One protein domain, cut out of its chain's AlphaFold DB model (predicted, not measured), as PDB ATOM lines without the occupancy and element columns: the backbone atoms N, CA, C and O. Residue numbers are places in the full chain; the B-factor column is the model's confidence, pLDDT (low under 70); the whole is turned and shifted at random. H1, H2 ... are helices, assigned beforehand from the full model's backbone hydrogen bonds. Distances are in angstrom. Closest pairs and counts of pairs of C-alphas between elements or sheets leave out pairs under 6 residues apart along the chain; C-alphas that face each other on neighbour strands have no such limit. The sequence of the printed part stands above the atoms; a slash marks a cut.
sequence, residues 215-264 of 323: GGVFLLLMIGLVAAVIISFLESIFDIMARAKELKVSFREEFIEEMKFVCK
ATOM      1  N   GLY A 215      -6.334 -28.964  44.389       84.56
ATOM      2  CA  GLY A 215      -6.792 -29.863  43.322       84.56
ATOM      3  C   GLY A 215      -7.884 -30.848  43.754       84.56
ATOM      4  O   GLY A 215      -8.837 -31.081  43.008       84.56
ATOM      5  N   GLY A 216      -7.810 -31.355  44.990       87.06
ATOM      6  CA  GLY A 216      -8.838 -32.231  45.560       87.06
ATOM      7  C   GLY A 216     -10.219 -31.571  45.681       87.06
ATOM      8  O   GLY A 216     -11.234 -32.234  45.474       87.06
ATOM      9  N   VAL A 217     -10.280 -30.259  45.936       89.06
ATOM     10  CA  VAL A 217     -11.544 -29.509  46.049       89.06
ATOM     11  C   VAL A 217     -12.210 -29.362  44.679       89.06
ATOM     12  O   VAL A 217     -13.410 -29.604  44.548       89.06
ATOM     13  N   PHE A 218     -11.433 -29.047  43.638       89.75
ATOM     14  CA  PHE A 218     -11.937 -28.978  42.261       89.75
ATOM     15  C   PHE A 218     -12.415 -30.344  41.745       89.75
ATOM     16  O   PHE A 218     -13.448 -30.424  41.078       89.75
ATOM     17  N   LEU A 219     -11.710 -31.425  42.093       91.75
ATOM     18  CA  LEU A 219     -12.097 -32.795  41.748       91.75
ATOM     19  C   LEU A 219     -13.432 -33.183  42.408       91.75
ATOM     20  O   LEU A 219     -14.328 -33.687  41.728       91.75
ATOM     21  N   LEU A 220     -13.606 -32.892  43.703       94.00
ATOM     22  CA  LEU A 220     -14.868 -33.131  44.417       94.00
ATOM     23  C   LEU A 220     -16.035 -32.315  43.839       94.00
ATOM     24  O   LEU A 220     -17.136 -32.848  43.707       94.00
ATOM     25  N   LEU A 221     -15.797 -31.058  43.441       93.50
ATOM     26  CA  LEU A 221     -16.800 -30.211  42.784       93.50
ATOM     27  C   LEU A 221     -17.275 -30.839  41.464       93.50
ATOM     28  O   LEU A 221     -18.481 -30.959  41.244       93.50
ATOM     29  N   MET A 222     -16.347 -31.304  40.620       94.12
ATOM     30  CA  MET A 222     -16.679 -31.972  39.355       94.12
ATOM     31  C   MET A 222     -17.478 -33.266  39.565       94.12
ATOM     32  O   MET A 222     -18.482 -33.474  38.884       94.12
ATOM     33  N   ILE A 223     -17.090 -34.109  40.532       96.31
ATOM     34  CA  ILE A 223     -17.847 -35.328  40.872       96.31
ATOM     35  C   ILE A 223     -19.258 -34.972  41.361       96.31
ATOM     36  O   ILE A 223     -20.226 -35.582  40.910       96.31
ATOM     37  N   GLY A 224     -19.392 -33.966  42.232       95.69
ATOM     38  CA  GLY A 224     -20.688 -33.504  42.734       95.69
ATOM     39  C   GLY A 224     -21.614 -32.993  41.627       95.69
ATOM     40  O   GLY A 224     -22.794 -33.341  41.609       95.69
ATOM     41  N   LEU A 225     -21.080 -32.233  40.667       95.62
ATOM     42  CA  LEU A 225     -21.836 -31.724  39.520       95.62
ATOM     43  C   LEU A 225     -22.306 -32.858  38.597       95.62
ATOM     44  O   LEU A 225     -23.478 -32.894  38.223       95.62
ATOM     45  N   VAL A 226     -21.430 -33.815  38.272       95.75
ATOM     46  CA  VAL A 226     -21.791 -34.985  37.452       95.75
ATOM     47  C   VAL A 226     -22.836 -35.852  38.160       95.75
ATOM     48  O   VAL A 226     -23.823 -36.245  37.539       95.75
ATOM     49  N   ALA A 227     -22.677 -36.102  39.463       95.19
ATOM     50  CA  ALA A 227     -23.643 -36.859  40.254       95.19
ATOM     51  C   ALA A 227     -25.018 -36.170  40.308       95.19
ATOM     52  O   ALA A 227     -26.034 -36.834  40.114       95.19
ATOM     53  N   ALA A 228     -25.063 -34.846  40.503       95.00
ATOM     54  CA  ALA A 228     -26.308 -34.081  40.500       95.00
ATOM     55  C   ALA A 228     -27.040 -34.170  39.148       95.00
ATOM     56  O   ALA A 228     -28.235 -34.462  39.121       95.00
ATOM     57  N   VAL A 229     -26.324 -34.006  38.028       94.44
ATOM     58  CA  VAL A 229     -26.897 -34.143  36.676       94.44
ATOM     59  C   VAL A 229     -27.451 -35.553  36.441       94.44
ATOM     60  O   VAL A 229     -28.551 -35.692  35.908       94.44
ATOM     61  N   ILE A 230     -26.737 -36.599  36.875       94.38
ATOM     62  CA  ILE A 230     -27.205 -37.989  36.769       94.38
ATOM     63  C   ILE A 230     -28.466 -38.212  37.616       94.38
ATOM     64  O   ILE A 230     -29.418 -38.810  37.119       94.38
ATOM     65  N   ILE A 231     -28.507 -37.716  38.857       94.75
ATOM     66  CA  ILE A 231     -29.674 -37.857  39.740       94.75
ATOM     67  C   ILE A 231     -30.893 -37.157  39.133       94.75
ATOM     68  O   ILE A 231     -31.921 -37.804  38.965       94.75
ATOM     69  N   SER A 232     -30.777 -35.897  38.700       92.06
ATOM     70  CA  SER A 232     -31.896 -35.178  38.070       92.06
ATOM     71  C   SER A 232     -32.368 -35.825  36.761       92.06
ATOM     72  O   SER A 232     -33.561 -35.805  36.459       92.06
ATOM     73  N   PHE A 233     -31.465 -36.435  35.984       90.19
ATOM     74  CA  PHE A 233     -31.830 -37.178  34.774       90.19
ATOM     75  C   PHE A 233     -32.562 -38.491  35.099       90.19
ATOM     76  O   PHE A 233     -33.566 -38.811  34.460       90.19
ATOM     77  N   LEU A 234     -32.114 -39.225  36.124       90.69
ATOM     78  CA  LEU A 234     -32.797 -40.423  36.617       90.69
ATOM     79  C   LEU A 234     -34.177 -40.085  37.188       90.69
ATOM     80  O   LEU A 234     -35.151 -40.725  36.802       90.69
ATOM     81  N   GLU A 235     -34.282 -39.071  38.049       92.25
ATOM     82  CA  GLU A 235     -35.555 -38.586  38.595       92.25
ATOM     83  C   GLU A 235     -36.520 -38.192  37.473       92.25
ATOM     84  O   GLU A 235     -37.654 -38.660  37.467       92.25
ATOM     85  N   SER A 236     -36.062 -37.438  36.466       84.56
ATOM     86  CA  SER A 236     -36.871 -37.092  35.290       84.56
ATOM     87  C   SER A 236     -37.389 -38.332  34.545       84.56
ATOM     88  O   SER A 236     -38.576 -38.403  34.224       84.56
ATOM     89  N   ILE A 237     -36.548 -39.351  34.327       84.62
ATOM     90  CA  ILE A 237     -36.967 -40.609  33.687       84.62
ATOM     91  C   ILE A 237     -37.952 -41.393  34.570       84.62
ATOM     92  O   ILE A 237     -38.935 -41.922  34.048       84.62
ATOM     93  N   PHE A 238     -37.745 -41.459  35.890       87.00
ATOM     94  CA  PHE A 238     -38.684 -42.107  36.815       87.00
ATOM     95  C   PHE A 238     -40.042 -41.400  36.848       87.00
ATOM     96  O   PHE A 238     -41.075 -42.070  36.813       87.00
ATOM     97  N   ASP A 239     -40.053 -40.069  36.836       82.38
ATOM     98  CA  ASP A 239     -41.270 -39.259  36.840       82.38
ATOM     99  C   ASP A 239     -42.055 -39.421  35.522       82.38
ATOM    100  O   ASP A 239     -43.276 -39.587  35.536       82.38
ATOM    101  N   ILE A 240     -41.361 -39.491  34.376       79.31
ATOM    102  CA  ILE A 240     -41.964 -39.806  33.068       79.31
ATOM    103  C   ILE A 240     -42.490 -41.254  33.038       79.31
ATOM    104  O   ILE A 240     -43.601 -41.486  32.565       79.31
ATOM    105  N   MET A 241     -41.762 -42.234  33.590       75.69
ATOM    106  CA  MET A 241     -42.247 -43.622  33.702       75.69
ATOM    107  C   MET A 241     -43.490 -43.742  34.596       75.69
ATOM    108  O   MET A 241     -44.396 -44.511  34.270       75.69
ATOM    109  N   ALA A 242     -43.564 -42.986  35.694       80.25
ATOM    110  CA  ALA A 242     -44.741 -42.940  36.556       80.25
ATOM    111  C   ALA A 242     -45.949 -42.335  35.818       80.25
ATOM    112  O   ALA A 242     -47.005 -42.967  35.738       80.25
ATOM    113  N   ARG A 243     -45.773 -41.162  35.194       73.31
ATOM    114  CA  ARG A 243     -46.826 -40.446  34.449       73.31
ATOM    115  C   ARG A 243     -47.356 -41.256  33.266       73.31
ATOM    116  O   ARG A 243     -48.567 -41.438  33.156       73.31
ATOM    117  N   ALA A 244     -46.477 -41.840  32.451       68.94
ATOM    118  CA  ALA A 244     -46.873 -42.688  31.327       68.94
ATOM    119  C   ALA A 244     -47.660 -43.936  31.780       68.94
ATOM    120  O   ALA A 244     -48.582 -44.379  31.088       68.94
ATOM    121  N   LYS A 245     -47.349 -44.483  32.967       70.06
ATOM    122  CA  LYS A 245     -48.055 -45.629  33.565       70.06
ATOM    123  C   LYS A 245     -49.451 -45.264  34.086       70.06
ATOM    124  O   LYS A 245     -50.362 -46.083  33.958       70.06
ATOM    125  N   GLU A 246     -49.641 -44.058  34.621       71.00
ATOM    126  CA  GLU A 246     -50.964 -43.541  35.009       71.00
ATOM    127  C   GLU A 246     -51.822 -43.140  33.796       71.00
ATOM    128  O   GLU A 246     -53.017 -43.443  33.749       71.00
ATOM    129  N   LEU A 247     -51.219 -42.490  32.795       63.06
ATOM    130  CA  LEU A 247     -51.917 -41.919  31.636       63.06
ATOM    131  C   LEU A 247     -52.118 -42.901  30.468       63.06
ATOM    132  O   LEU A 247     -52.973 -42.652  29.620       63.06
ATOM    133  N   LYS A 248     -51.385 -44.026  30.437       55.34
ATOM    134  CA  LYS A 248     -51.416 -45.063  29.383       55.34
ATOM    135  C   LYS A 248     -51.158 -44.520  27.965       55.34
ATOM    136  O   LYS A 248     -51.897 -44.831  27.031       55.34
ATOM    137  N   VAL A 249     -50.095 -43.731  27.805       61.59
ATOM    138  CA  VAL A 249     -49.668 -43.126  26.525       61.59
ATOM    139  C   VAL A 249     -48.251 -43.554  26.112       61.59
ATOM    140  O   VAL A 249     -47.555 -44.250  26.853       61.59
ATOM    141  N   SER A 250     -47.843 -43.210  24.884       53.19
ATOM    142  CA  SER A 250     -46.599 -43.687  24.270       53.19
ATOM    143  C   SER A 250     -45.355 -43.020  24.867       53.19
ATOM    144  O   SER A 250     -45.128 -41.820  24.703       53.19
ATOM    145  N   PHE A 251     -44.499 -43.826  25.499       53.50
ATOM    146  CA  PHE A 251     -43.328 -43.377  26.265       53.50
ATOM    147  C   PHE A 251     -42.361 -42.458  25.491       53.50
ATOM    148  O   PHE A 251     -41.733 -41.580  26.078       53.50
ATOM    149  N   ARG A 252     -42.239 -42.630  24.166       53.66
ATOM    150  CA  ARG A 252     -41.336 -41.812  23.334       53.66
ATOM    151  C   ARG A 252     -41.861 -40.407  23.045       53.66
ATOM    152  O   ARG A 252     -41.053 -39.513  22.829       53.66
ATOM    153  N   GLU A 253     -43.174 -40.204  23.018       60.03
ATOM    154  CA  GLU A 253     -43.766 -38.906  22.669       60.03
ATOM    155  C   GLU A 253     -43.696 -37.944  23.858       60.03
ATOM    156  O   GLU A 253     -43.255 -36.807  23.708       60.03
ATOM    157  N   GLU A 254     -44.019 -38.440  25.057       59.38
ATOM    158  CA  GLU A 254     -43.937 -37.674  26.305       59.38
ATOM    159  C   GLU A 254     -42.475 -37.321  26.648       59.38
ATOM    160  O   GLU A 254     -42.176 -36.164  26.932       59.38
ATOM    161  N   PHE A 255     -41.529 -38.260  26.482       58.53
ATOM    162  CA  PHE A 255     -40.094 -37.983  26.648       58.53
ATOM    163  C   PHE A 255     -39.572 -36.904  25.678       58.53
ATOM    164  O   PHE A 255     -38.746 -36.078  26.062       58.53
ATOM    165  N   ILE A 256     -40.065 -36.869  24.432       62.84
ATOM    166  CA  ILE A 256     -39.669 -35.855  23.439       62.84
ATOM    167  C   ILE A 256     -40.303 -34.485  23.732       62.84
ATOM    168  O   ILE A 256     -39.621 -33.476  23.545       62.84
ATOM    169  N   GLU A 257     -41.553 -34.402  24.211       62.94
ATOM    170  CA  GLU A 257     -42.119 -33.121  24.678       62.94
ATOM    171  C   GLU A 257     -41.350 -32.582  25.903       62.94
ATOM    172  O   GLU A 257     -41.008 -31.399  25.910       62.94
ATOM    173  N   GLU A 258     -40.984 -33.427  26.876       62.84
ATOM    174  CA  GLU A 258     -40.200 -33.015  28.056       62.84
ATOM    175  C   GLU A 258     -38.779 -32.554  27.695       62.84
ATOM    176  O   GLU A 258     -38.384 -31.449  28.072       62.84
ATOM    177  N   MET A 259     -38.019 -33.317  26.895       62.62
ATOM    178  CA  MET A 259     -36.680 -32.887  26.449       62.62
ATOM    179  C   MET A 259     -36.735 -31.539  25.712       62.62
ATOM    180  O   MET A 259     -35.871 -30.679  25.883       62.62
ATOM    181  N   LYS A 260     -37.787 -31.333  24.911       60.00
ATOM    182  CA  LYS A 260     -38.025 -30.106  24.141       60.00
ATOM    183  C   LYS A 260     -38.538 -28.943  24.997       60.00
ATOM    184  O   LYS A 260     -38.435 -27.801  24.554       60.00
ATOM    185  N   PHE A 261     -39.057 -29.206  26.197       59.38
ATOM    186  CA  PHE A 261     -39.371 -28.199  27.212       59.38
ATOM    187  C   PHE A 261     -38.118 -27.808  28.011       59.38
ATOM    188  O   PHE A 261     -37.812 -26.620  28.108       59.38
ATOM    189  N   VAL A 262     -37.331 -28.788  28.475       62.25
ATOM    190  CA  VAL A 262     -36.056 -28.571  29.187       62.25
ATOM    191  C   VAL A 262     -35.078 -27.753  28.335       62.25
ATOM    192  O   VAL A 262     -34.566 -26.739  28.801       62.25
ATOM    193  N   CYS A 263     -34.899 -28.095  27.054       56.38
ATOM    194  CA  CYS A 263     -34.069 -27.314  26.126       56.38
ATOM    195  C   CYS A 263     -34.619 -25.914  25.783       56.38
ATOM    196  O   CYS A 263     -33.959 -25.177  25.052       56.38
ATOM    197  N   LYS A 264     -35.820 -25.537  26.247       59.09
ATOM    198  CA  LYS A 264     -36.451 -24.248  25.917       59.09
ATOM    199  C   LYS A 264     -36.247 -23.167  26.978       59.09
ATOM    200  O   LYS A 264     -36.500 -22.005  26.678       59.09
TER     201      LYS A 264
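This is residues 215 to 264 of the 323 residues of the protein "PBPe domain-containing protein" of Lutzomyia longipalpis (UniProt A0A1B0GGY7). What shape is it? Long helix H1 and short H2, folding back from its end, make a lopsided V; residues 215 to 235 stick out. What builds it? The printed part, 50 residues with two named helices, H1 then H2, is all helix. It is only just extended, close to loose: radius of gyration of the C-alphas 15.0 A, spans 49 by 22 by 11 A.

Where is H1? H1, residues 215 to 247, runs 48.1 A from C-alpha 215 at (-6.792, -29.863, 43.322). Where is H2? H2, residues 251 to 262, runs 16.8 A to C-alpha 262 at (-36.056, -28.571, 29.187).

How do they meet? H1, with residues 240 to 244 alone, touches H2, with residues 251 to 255 alone; the closest C-alphas, of Ala 244 and Phe 251, are 6.2 A apart. They run opposite ways at a steep tilt of 47 degrees. And the backbones? In both, every O i to N i+4 pair is within hydrogen-bond range.

Any cut? The printed part has none, and the link from H1 to H2 is tight. Low confidence? Residue 244 and residues 247 to 264 have pLDDT under 70.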